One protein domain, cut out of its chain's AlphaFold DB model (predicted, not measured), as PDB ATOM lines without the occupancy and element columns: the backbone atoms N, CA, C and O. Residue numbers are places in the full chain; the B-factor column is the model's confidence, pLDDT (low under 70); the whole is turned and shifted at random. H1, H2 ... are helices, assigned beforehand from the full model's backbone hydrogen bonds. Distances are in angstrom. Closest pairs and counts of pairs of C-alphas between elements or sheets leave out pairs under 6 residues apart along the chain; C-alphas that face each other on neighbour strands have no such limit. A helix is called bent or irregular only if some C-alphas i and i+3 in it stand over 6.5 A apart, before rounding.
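This is residues 556 to 632 of the 741 residues of the protein "UTP6" of Lepeophtheirus salmonis (UniProt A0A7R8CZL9). Two helical hairpins make this model: a long one of H3 and H4, and a shorter one of H1 and H2 that covers part of its length. H1 packs on the first turns of H4, H2 meets H3 only at the corner by their link, and the last turns of H4, after Leu 623, run on past the other helices at one end. The printed part has 77 residues with four named helices, in the order H1, H2, H3, H4 along the chain, and no named strand; the class is all helix. It is compact, with a radius of gyration of the C-alphas of 12.9 A, and its outline is elongated, spanning 39 by 23 by 20 A.

H1, residues 557 to 565, and H2, residues 571 to 581, form a helical hairpin. They touch, with the C-alphas of Glu 564 and Ala 571 closest at 6.1 A, and run opposite ways at a shallow tilt of 30 degrees. H2 and H3, residues 586 to 603, only just touch, with 3 pairs of C-alphas within 8 A, and touch only at the corner by their link. Their closest C-alphas are those of Arg 581 and Tyr 588, 7.1 A apart, and of H3 residues 588 to 589 alone take part. H3 and H4, residues 609 to 630, form the second helical hairpin, opposite ways at a shallow tilt of 24 degrees. They touch, H4 with residues 613 to 623 alone, and the closest C-alphas are those of Tyr 586 and Leu 623, at 6.6 A. H4 touches H1 with residues 611 to 615 alone, where the C-alphas of Glu 559 and Ile 612 are closest at 5.5 A. H1 and H4 run opposite ways at a steep tilt of 39 degrees. H1 and H3 are apart, and so are H2 and H4. The helix packing is mostly aligned, but only just, with 2 of 3 pairs at a shallow tilt. In H1, H2 and H3 every O i to N i+4 pair is within hydrogen-bond range; in H4 16 of 18 are.

H1 begins at C-alpha 557, (164.822, 181.888, 161.041), and H2 follows from Ala 571 to Arg 581. H3 measures 26.1 A from its first C-alpha, at (158.921, 189.453, 175.688), to its last. H4 measures 30.6 A and ends at C-alpha 630, (151.589, 201.304, 175.887). It is neither bent nor irregular, but only just: C-alphas 611 and 614 are 6.3 A apart.

The two C-alphas farthest apart are those of Arg 565 and Ala 632, 39.6 A. The printed part has no cut, and the three links between its helices are tight. The mean pLDDT of the printed part is 80.3, and residues 582 to 587, of which 586 and 587 belong to H3, are under 70.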
ATOM      1  N   MET A 556     163.085 185.643 161.872       70.06
ATOM      2  CA  MET A 556     163.866 185.086 162.981       70.06
ATOM      3  C   MET A 556     164.555 183.760 162.634       70.06
ATOM      4  O   MET A 556     165.352 183.268 163.431       70.06
ATOM      5  N   LEU A 557     164.254 183.170 161.471       74.69
ATOM      6  CA  LEU A 557     164.822 181.888 161.041       74.69
ATOM      7  C   LEU A 557     166.351 181.928 160.861       74.69
ATOM      8  O   LEU A 557     167.003 181.029 161.390       74.69
ATOM      9  N   PRO A 558     166.958 182.957 160.230       78.81
ATOM     10  CA  PRO A 558     168.407 182.977 160.022       78.81
ATOM     11  C   PRO A 558     169.210 182.975 161.331       78.81
ATOM     12  O   PRO A 558     170.231 182.306 161.426       78.81
ATOM     13  N   GLU A 559     168.732 183.682 162.359       81.06
ATOM     14  CA  GLU A 559     169.334 183.714 163.702       81.06
ATOM     15  C   GLU A 559     169.295 182.332 164.372       81.06
ATOM     16  O   GLU A 559     170.273 181.897 164.977       81.06
ATOM     17  N   LEU A 560     168.172 181.619 164.243       81.19
ATOM     18  CA  LEU A 560     167.989 180.293 164.836       81.19
ATOM     19  C   LEU A 560     168.810 179.215 164.128       81.19
ATOM     20  O   LEU A 560     169.410 178.376 164.794       81.19
ATOM     21  N   GLU A 561     168.898 179.276 162.799       80.19
ATOM     22  CA  GLU A 561     169.796 178.410 162.029       80.19
ATOM     23  C   GLU A 561     171.260 178.639 162.416       80.19
ATOM     24  O   GLU A 561     172.054 177.703 162.451       80.19
ATOM     25  N   GLN A 562     171.640 179.881 162.716       81.25
ATOM     26  CA  GLN A 562     172.992 180.183 163.173       81.25
ATOM     27  C   GLN A 562     173.257 179.689 164.593       81.25
ATOM     28  O   GLN A 562     174.336 179.160 164.842       81.25
ATOM     29  N   LEU A 563     172.285 179.797 165.503       81.56
ATOM     30  CA  LEU A 563     172.377 179.215 166.847       81.56
ATOM     31  C   LEU A 563     172.572 177.692 166.809       81.56
ATOM     32  O   LEU A 563     173.334 177.163 167.620       81.56
ATOM     33  N   GLU A 564     171.936 177.013 165.851       83.94
ATOM     34  CA  GLU A 564     172.112 175.579 165.597       83.94
ATOM     35  C   GLU A 564     173.481 175.266 164.976       83.94
ATOM     36  O   GLU A 564     174.195 174.387 165.454       83.94
ATOM     37  N   ARG A 565     173.900 176.018 163.946       80.38
ATOM     38  CA  ARG A 565     175.204 175.822 163.277       80.38
ATOM     39  C   ARG A 565     176.389 176.055 164.207       80.38
ATOM     40  O   ARG A 565     177.397 175.371 164.078       80.38
ATOM     41  N   VAL A 566     176.274 177.018 165.119       80.25
ATOM     42  CA  VAL A 566     177.296 177.310 166.137       80.25
ATOM     43  C   VAL A 566     177.190 176.343 167.331       80.25
ATOM     44  O   VAL A 566     177.994 176.411 168.252       80.25
ATOM     45  N   GLN A 567     176.222 175.419 167.312       80.38
ATOM     46  CA  GLN A 567     175.986 174.411 168.351       80.38
ATOM     47  C   GLN A 567     175.754 174.999 169.755       80.38
ATOM     48  O   GLN A 567     175.903 174.309 170.760       80.38
ATOM     49  N   ILE A 568     175.338 176.269 169.841       82.12
ATOM     50  CA  ILE A 568     174.923 176.885 171.111       82.12
ATOM     51  C   ILE A 568     173.586 176.285 171.560       82.12
ATOM     52  O   ILE A 568     173.358 176.100 172.758       82.12
ATOM     53  N   LEU A 569     172.706 175.981 170.601       84.31
ATOM     54  CA  LEU A 569     171.445 175.273 170.812       84.31
ATOM     55  C   LEU A 569     171.391 174.025 169.927       84.31
ATOM     56  O   LEU A 569     171.855 174.057 168.787       84.31
ATOM     57  N   SER A 570     170.772 172.949 170.416       85.19
ATOM     58  CA  SER A 570     170.481 171.777 169.579       85.19
ATOM     59  C   SER A 570     169.268 172.006 168.666       85.19
ATOM     60  O   SER A 570     168.427 172.874 168.923       85.19
ATOM     61  N   ALA A 571     169.120 171.183 167.624       82.00
ATOM     62  CA  ALA A 571     167.965 171.220 166.721       82.00
ATOM     63  C   ALA A 571     166.626 171.062 167.476       82.00
ATOM     64  O   ALA A 571     165.609 171.678 167.137       82.00
ATOM     65  N   GLU A 572     166.608 170.248 168.533       82.75
ATOM     66  CA  GLU A 572     165.460 170.038 169.415       82.75
ATOM     67  C   GLU A 572     165.140 171.298 170.222       82.75
ATOM     68  O   GLU A 572     163.972 171.683 170.333       82.75
ATOM     69  N   GLU A 573     166.160 171.968 170.759       84.00
ATOM     70  CA  GLU A 573     166.007 173.219 171.502       84.00
ATOM     71  C   GLU A 573     165.536 174.354 170.592       84.00
ATOM     72  O   GLU A 573     164.615 175.086 170.958       84.00
ATOM     73  N   VAL A 574     166.059 174.449 169.368       83.12
ATOM     74  CA  VAL A 574     165.599 175.418 168.361       83.12
ATOM     75  C   VAL A 574     164.125 175.193 168.015       83.12
ATOM     76  O   VAL A 574     163.335 176.143 167.996       83.12
ATOM     77  N   LYS A 575     163.682 173.940 167.846       82.44
ATOM     78  CA  LYS A 575     162.251 173.625 167.663       82.44
ATOM     79  C   LYS A 575     161.410 174.065 168.866       82.44
ATOM     80  O   LYS A 575     160.290 174.558 168.687       82.44
ATOM     81  N   GLN A 576     161.926 173.930 170.090       82.00
ATOM     82  CA  GLN A 576     161.249 174.439 171.286       82.00
ATOM     83  C   GLN A 576     161.185 175.972 171.308       82.00
ATOM     84  O   GLN A 576     160.130 176.514 171.649       82.00
ATOM     85  N   VAL A 577     162.252 176.662 170.895       82.19
ATOM     86  CA  VAL A 577     162.309 178.129 170.757       82.19
ATOM     87  C   VAL A 577     161.251 178.619 169.777       82.19
ATOM     88  O   VAL A 577     160.432 179.470 170.127       82.19
ATOM     89  N   ILE A 578     161.163 178.001 168.598       78.12
ATOM     90  CA  ILE A 578     160.138 178.302 167.589       78.12
ATOM     91  C   ILE A 578     158.729 178.085 168.160       78.12
ATOM     92  O   ILE A 578     157.830 178.901 167.947       78.12
ATOM     93  N   LYS A 579     158.512 177.005 168.920       78.50
ATOM     94  CA  LYS A 579     157.203 176.690 169.517       78.50
ATOM     95  C   LYS A 579     156.811 177.651 170.646       78.50
ATOM     96  O   LYS A 579     155.620 177.919 170.816       78.50
ATOM     97  N   ARG A 580     157.773 178.141 171.437       75.19
ATOM     98  CA  ARG A 580     157.541 179.071 172.558       75.19
ATOM     99  C   ARG A 580     157.374 180.519 172.098       75.19
ATOM    100  O   ARG A 580     156.469 181.181 172.606       75.19
ATOM    101  N   ARG A 581     158.118 180.961 171.073       75.81
ATOM    102  CA  ARG A 581     157.961 182.292 170.447       75.81
ATOM    103  C   ARG A 581     156.533 182.558 169.950       75.81
ATOM    104  O   ARG A 581     156.084 183.691 169.986       75.81
ATOM    105  N   ARG A 582     155.770 181.514 169.591       65.88
ATOM    106  CA  ARG A 582     154.346 181.632 169.208       65.88
ATOM    107  C   ARG A 582     153.396 182.022 170.350       65.88
ATOM    108  O   ARG A 582     152.253 182.353 170.068       65.88
ATOM    109  N   ARG A 583     153.805 181.893 171.618       59.00
ATOM    110  CA  ARG A 583     152.915 182.056 172.786       59.00
ATOM    111  C   ARG A 583     153.297 183.209 173.711       59.00
ATOM    112  O   ARG A 583     152.401 183.813 174.285       59.00
ATOM    113  N   PHE A 584     154.585 183.522 173.854       59.00
ATOM    114  CA  PHE A 584     155.058 184.614 174.711       59.00
ATOM    115  C   PHE A 584     156.311 185.251 174.103       59.00
ATOM    116  O   PHE A 584     157.344 184.593 174.030       59.00
ATOM    117  N   GLU A 585     156.232 186.515 173.680       63.34
ATOM    118  CA  GLU A 585     157.349 187.181 172.991       63.34
ATOM    119  C   GLU A 585     158.367 187.783 173.976       63.34
ATOM    120  O   GLU A 585     159.524 187.390 173.980       63.34
ATOM    121  N   TYR A 586     157.961 188.681 174.879       61.38
ATOM    122  CA  TYR A 586     158.921 189.453 175.688       61.38
ATOM    123  C   TYR A 586     159.689 188.638 176.746       61.38
ATOM    124  O   TYR A 586     160.919 188.586 176.720       61.38
ATOM    125  N   LYS A 587     158.981 187.971 177.674       66.56
ATOM    126  CA  LYS A 587     159.621 187.253 178.798       66.56
ATOM    127  C   LYS A 587     160.537 186.135 178.300       66.56
ATOM    128  O   LYS A 587     161.575 185.865 178.892       66.56
ATOM    129  N   TYR A 588     160.150 185.508 177.193       76.31
ATOM    130  CA  TYR A 588     160.900 184.414 176.609       76.31
ATOM    131  C   TYR A 588     162.184 184.881 175.919       76.31
ATOM    132  O   TYR A 588     163.218 184.251 176.115       76.31
ATOM    133  N   GLU A 589     162.150 185.986 175.166       78.69
ATOM    134  CA  GLU A 589     163.347 186.509 174.484       78.69
ATOM    135  C   GLU A 589     164.415 186.967 175.487       78.69
ATOM    136  O   GLU A 589     165.594 186.683 175.293       78.69
ATOM    137  N   SER A 590     164.016 187.583 176.607       76.25
ATOM    138  CA  SER A 590     164.961 187.935 177.676       76.25
ATOM    139  C   SER A 590     165.609 186.697 178.304       76.25
ATOM    140  O   SER A 590     166.819 186.682 178.530       76.25
ATOM    141  N   SER A 591     164.830 185.639 178.563       81.44
ATOM    142  CA  SER A 591     165.378 184.371 179.060       81.44
ATOM    143  C   SER A 591     166.281 183.691 178.027       81.44
ATOM    144  O   SER A 591     167.317 183.140 178.391       81.44
ATOM    145  N   LEU A 592     165.932 183.757 176.741       82.69
ATOM    146  CA  LEU A 592     166.745 183.201 175.663       82.69
ATOM    147  C   LEU A 592     168.105 183.896 175.570       82.69
ATOM    148  O   LEU A 592     169.115 183.202 175.498       82.69
ATOM    149  N   LEU A 593     168.145 185.233 175.631       84.38
ATOM    150  CA  LEU A 593     169.406 185.974 175.626       84.38
ATOM    151  C   LEU A 593     170.294 185.550 176.801       84.38
ATOM    152  O   LEU A 593     171.448 185.202 176.582       84.38
ATOM    153  N   SER A 594     169.739 185.469 178.017       83.12
ATOM    154  CA  SER A 594     170.504 185.025 179.194       83.12
ATOM    155  C   SER A 594     171.069 183.607 179.045       83.12
ATOM    156  O   SER A 594     172.212 183.356 179.416       83.12
ATOM    157  N   LEU A 595     170.306 182.685 178.444       83.44
ATOM    158  CA  LEU A 595     170.758 181.319 178.180       83.44
ATOM    159  C   LEU A 595     171.904 181.293 177.159       83.44
ATOM    160  O   LEU A 595     172.872 180.560 177.347       83.44
ATOM    161  N   VAL A 596     171.791 182.079 176.083       83.88
ATOM    162  CA  VAL A 596     172.822 182.180 175.040       83.88
ATOM    163  C   VAL A 596     174.111 182.759 175.619       83.88
ATOM    164  O   VAL A 596     175.170 182.178 175.395       83.88
ATOM    165  N   THR A 597     174.026 183.829 176.417       84.44
ATOM    166  CA  THR A 597     175.189 184.429 177.089       84.44
ATOM    167  C   THR A 597     175.871 183.424 178.016       84.44
ATOM    168  O   THR A 597     177.054 183.155 177.845       84.44
ATOM    169  N   LEU A 598     175.117 182.752 178.896       84.81
ATOM    170  CA  LEU A 598     175.670 181.739 179.808       84.81
ATOM    171  C   LEU A 598     176.369 180.583 179.075       84.81
ATOM    172  O   LEU A 598     177.395 180.078 179.529       84.81
ATOM    173  N   ARG A 599     175.813 180.131 177.945       84.38
ATOM    174  CA  ARG A 599     176.422 179.056 177.150       84.38
ATOM    175  C   ARG A 599     177.674 179.525 176.421       84.38
ATOM    176  O   ARG A 599     178.643 178.774 176.383       84.38
ATOM    177  N   ARG A 600     177.681 180.749 175.889       83.50
ATOM    178  CA  ARG A 600     178.881 181.341 175.283       83.50
ATOM    179  C   ARG A 600     180.007 181.487 176.299       83.50
ATOM    180  O   ARG A 600     181.122 181.085 175.985       83.50
ATOM    181  N   ASP A 601     179.702 181.945 177.513       83.12
ATOM    182  CA  ASP A 601     180.687 182.085 178.592       83.12
ATOM    183  C   ASP A 601     181.276 180.726 178.996       83.12
ATOM    184  O   ASP A 601     182.480 180.597 179.202       83.12
ATOM    185  N   LYS A 602     180.442 179.678 179.041       84.00
ATOM    186  CA  LYS A 602     180.886 178.312 179.360       84.00
ATOM    187  C   LYS A 602     181.730 177.673 178.251       84.00
ATOM    188  O   LYS A 602     182.623 176.886 178.547       84.00
ATOM    189  N   ILE A 603     181.416 177.958 176.987       80.94
ATOM    190  CA  ILE A 603     182.119 177.403 175.819       80.94
ATOM    191  C   ILE A 603     183.371 178.240 175.481       80.94
ATOM    192  O   ILE A 603     184.289 177.736 174.841       80.94
ATOM    193  N   GLY A 604     183.433 179.504 175.918       75.06
ATOM    194  CA  GLY A 604     184.522 180.432 175.600       75.06
ATOM    195  C   GLY A 604     184.552 180.831 174.121       75.06
ATOM    196  O   GLY A 604     185.628 181.031 173.559       75.06
ATOM    197  N   TYR A 605     183.388 180.895 173.463       75.69
ATOM    198  CA  TYR A 605     183.283 181.071 172.010       75.69
ATOM    199  C   TYR A 605     182.357 182.236 171.616       75.69
ATOM    200  O   TYR A 605     181.129 182.158 171.698       75.69
ATOM    201  N   ASP A 606     182.957 183.324 171.123       73.56
ATOM    202  CA  ASP A 606     182.281 184.590 170.787       73.56
ATOM    203  C   ASP A 606     181.993 184.792 169.285       73.56
ATOM    204  O   ASP A 606     181.597 185.875 168.844       73.56
ATOM    205  N   PHE A 607     182.134 183.758 168.452       73.81
ATOM    206  CA  PHE A 607     181.880 183.895 167.014       73.81
ATOM    207  C   PHE A 607     180.427 184.313 166.726       73.81
ATOM    208  O   PHE A 607     179.482 183.883 167.401       73.81
ATOM    209  N   LYS A 608     180.245 185.182 165.721       72.75
ATOM    210  CA  LYS A 608     178.939 185.701 165.269       72.75
ATOM    211  C   LYS A 608     178.057 186.335 166.356       72.75
ATOM    212  O   LYS A 608     176.846 186.444 166.175       72.75
ATOM    213  N   LYS A 609     178.637 186.822 167.458       78.75
ATOM    214  CA  LYS A 609     177.912 187.534 168.532       78.75
ATOM    215  C   LYS A 609     177.007 188.659 168.003       78.75
ATOM    216  O   LYS A 609     175.870 188.805 168.435       78.75
ATOM    217  N   ASN A 610     177.461 189.382 166.978       71.94
ATOM    218  CA  ASN A 610     176.680 190.439 166.326       71.94
ATOM    219  C   ASN A 610     175.497 189.923 165.485       71.94
ATOM    220  O   ASN A 610     174.511 190.634 165.323       71.94
ATOM    221  N   GLU A 611     175.570 188.716 164.924       75.75
ATOM    222  CA  GLU A 611     174.480 188.160 164.104       75.75
ATOM    223  C   GLU A 611     173.406 187.476 164.964       75.75
ATOM    224  O   GLU A 611     172.254 187.379 164.547       75.75
ATOM    225  N   ILE A 612     173.768 187.045 166.177       77.50
ATOM    226  CA  ILE A 612     172.898 186.290 167.084       77.50
ATOM    227  C   ILE A 612     172.464 187.167 168.267       77.50
ATOM    228  O   ILE A 612     171.312 187.596 168.346       77.50
ATOM    229  N   ASP A 613     173.386 187.496 169.169       83.69
ATOM    230  CA  ASP A 613     173.100 188.151 170.447       83.69
ATOM    231  C   ASP A 613     172.606 189.590 170.240       83.69
ATOM    232  O   ASP A 613     171.632 190.015 170.865       83.69
ATOM    233  N   TYR A 614     173.217 190.336 169.311       84.38
ATOM    234  CA  TYR A 614     172.777 191.696 168.975       84.38
ATOM    235  C   TYR A 614     171.411 191.692 168.265       84.38
ATOM    236  O   TYR A 614     170.596 192.589 168.490       84.38
ATOM    237  N   CYS A 615     171.110 190.672 167.453       83.88
ATOM    238  CA  CYS A 615     169.800 190.508 166.812       83.88
ATOM    239  C   CYS A 615     168.689 190.259 167.841       83.88
ATOM    240  O   CYS A 615     167.659 190.947 167.805       83.88
ATOM    241  N   ILE A 616     168.927 189.361 168.803       83.50
ATOM    242  CA  ILE A 616     168.019 189.114 169.934       83.50
ATOM    243  C   ILE A 616     167.875 190.388 170.775       83.50
ATOM    244  O   ILE A 616     166.757 190.836 171.043       83.50
ATOM    245  N   SER A 617     168.988 191.043 171.111       88.06
ATOM    246  CA  SER A 617     168.989 192.273 171.913       88.06
ATOM    247  C   SER A 617     168.208 193.407 171.243       88.06
ATOM    248  O   SER A 617     167.442 194.125 171.887       88.06
ATOM    249  N   ARG A 618     168.317 193.541 169.915       87.31
ATOM    250  CA  ARG A 618     167.599 194.568 169.144       87.31
ATOM    251  C   ARG A 618     166.099 194.305 169.121       87.31
ATOM    252  O   ARG A 618     165.310 195.253 169.143       87.31
ATOM    253  N   ARG A 619     165.697 193.033 169.098       85.94
ATOM    254  CA  ARG A 619     164.293 192.631 169.219       85.94
ATOM    255  C   ARG A 619     163.747 192.963 170.603       85.94
ATOM    256  O   ARG A 619     162.677 193.558 170.682       85.94
ATOM    257  N   ILE A 620     164.500 192.669 171.663       87.00
ATOM    258  CA  ILE A 620     164.123 193.018 173.039       87.00
ATOM    259  C   ILE A 620     163.964 194.541 173.190       87.00
ATOM    260  O   ILE A 620     162.915 194.982 173.652       87.00
ATOM    261  N   ASN A 621     164.909 195.354 172.698       90.25
ATOM    262  CA  ASN A 621     164.781 196.823 172.686       90.25
ATOM    263  C   ASN A 621     163.506 197.278 171.940       90.25
ATOM    264  O   ASN A 621     162.741 198.111 172.423       90.25
ATOM    265  N   LYS A 622     163.195 196.683 170.778       87.19
ATOM    266  CA  LYS A 622     161.948 196.989 170.055       87.19
ATOM    267  C   LYS A 622     160.700 196.652 170.880       87.19
ATOM    268  O   LYS A 622     159.749 197.431 170.855       87.19
ATOM    269  N   LEU A 623     160.694 195.525 171.591       85.25
ATOM    270  CA  LEU A 623     159.591 195.142 172.475       85.25
ATOM    271  C   LEU A 623     159.453 196.120 173.645       85.25
ATOM    272  O   LEU A 623     158.342 196.570 173.912       85.25
ATOM    273  N   PHE A 624     160.558 196.531 174.272       88.81
ATOM    274  CA  PHE A 624     160.533 197.568 175.301       88.81
ATOM    275  C   PHE A 624     159.954 198.880 174.784       88.81
ATOM    276  O   PHE A 624     159.068 199.426 175.424       88.81
ATOM    277  N   ARG A 625     160.334 199.344 173.588       87.50
ATOM    278  CA  ARG A 625     159.740 200.558 172.993       87.50
ATOM    279  C   ARG A 625     158.223 200.461 172.802       87.50
ATOM    280  O   ARG A 625     157.524 201.467 172.897       87.50
ATOM    281  N   ILE A 626     157.703 199.265 172.516       85.12
ATOM    282  CA  ILE A 626     156.255 199.027 172.430       85.12
ATOM    283  C   ILE A 626     155.622 199.081 173.830       85.12
ATOM    284  O   ILE A 626     154.537 199.644 173.983       85.12
ATOM    285  N   LEU A 627     156.291 198.522 174.844       85.75
ATOM    286  CA  LEU A 627     155.839 198.561 176.238       85.75
ATOM    287  C   LEU A 627     155.860 199.982 176.810       85.75
ATOM    288  O   LEU A 627     154.857 200.390 177.379       85.75
ATOM    289  N   GLU A 628     156.929 200.748 176.586       87.38
ATOM    290  CA  GLU A 628     157.056 202.166 176.959       87.38
ATOM    291  C   GLU A 628     155.896 202.992 176.401       87.38
ATOM    292  O   GLU A 628     155.295 203.789 177.110       87.38
ATOM    293  N   HIS A 629     155.537 202.782 175.132       83.44
ATOM    294  CA  HIS A 629     154.435 203.514 174.515       83.44
ATOM    295  C   HIS A 629     153.069 203.102 175.083       83.44
ATOM    296  O   HIS A 629     152.167 203.925 175.213       83.44
ATOM    297  N   ARG A 630     152.871 201.811 175.374       85.94
ATOM    298  CA  ARG A 630     151.589 201.304 175.887       85.94
ATOM    299  C   ARG A 630     151.384 201.638 177.365       85.94
ATOM    300  O   ARG A 630     150.260 201.902 177.773       85.94
ATOM    301  N   PHE A 631     152.457 201.600 178.143       86.75
ATOM    302  CA  PHE A 631     152.467 201.730 179.597       86.75
ATOM    303  C   PHE A 631     153.409 202.859 180.029       86.75
ATOM    304  O   PHE A 631     154.250 202.679 180.907       86.75
ATOM    305  N   ALA A 632     153.262 204.036 179.415       86.06
ATOM    306  CA  ALA A 632     154.162 205.169 179.626       86.06
ATOM    307  C   ALA A 632     154.256 205.620 181.091       86.06
ATOM    308  O   ALA A 632     155.299 206.109 181.495       86.06
TER     309      ALA A 632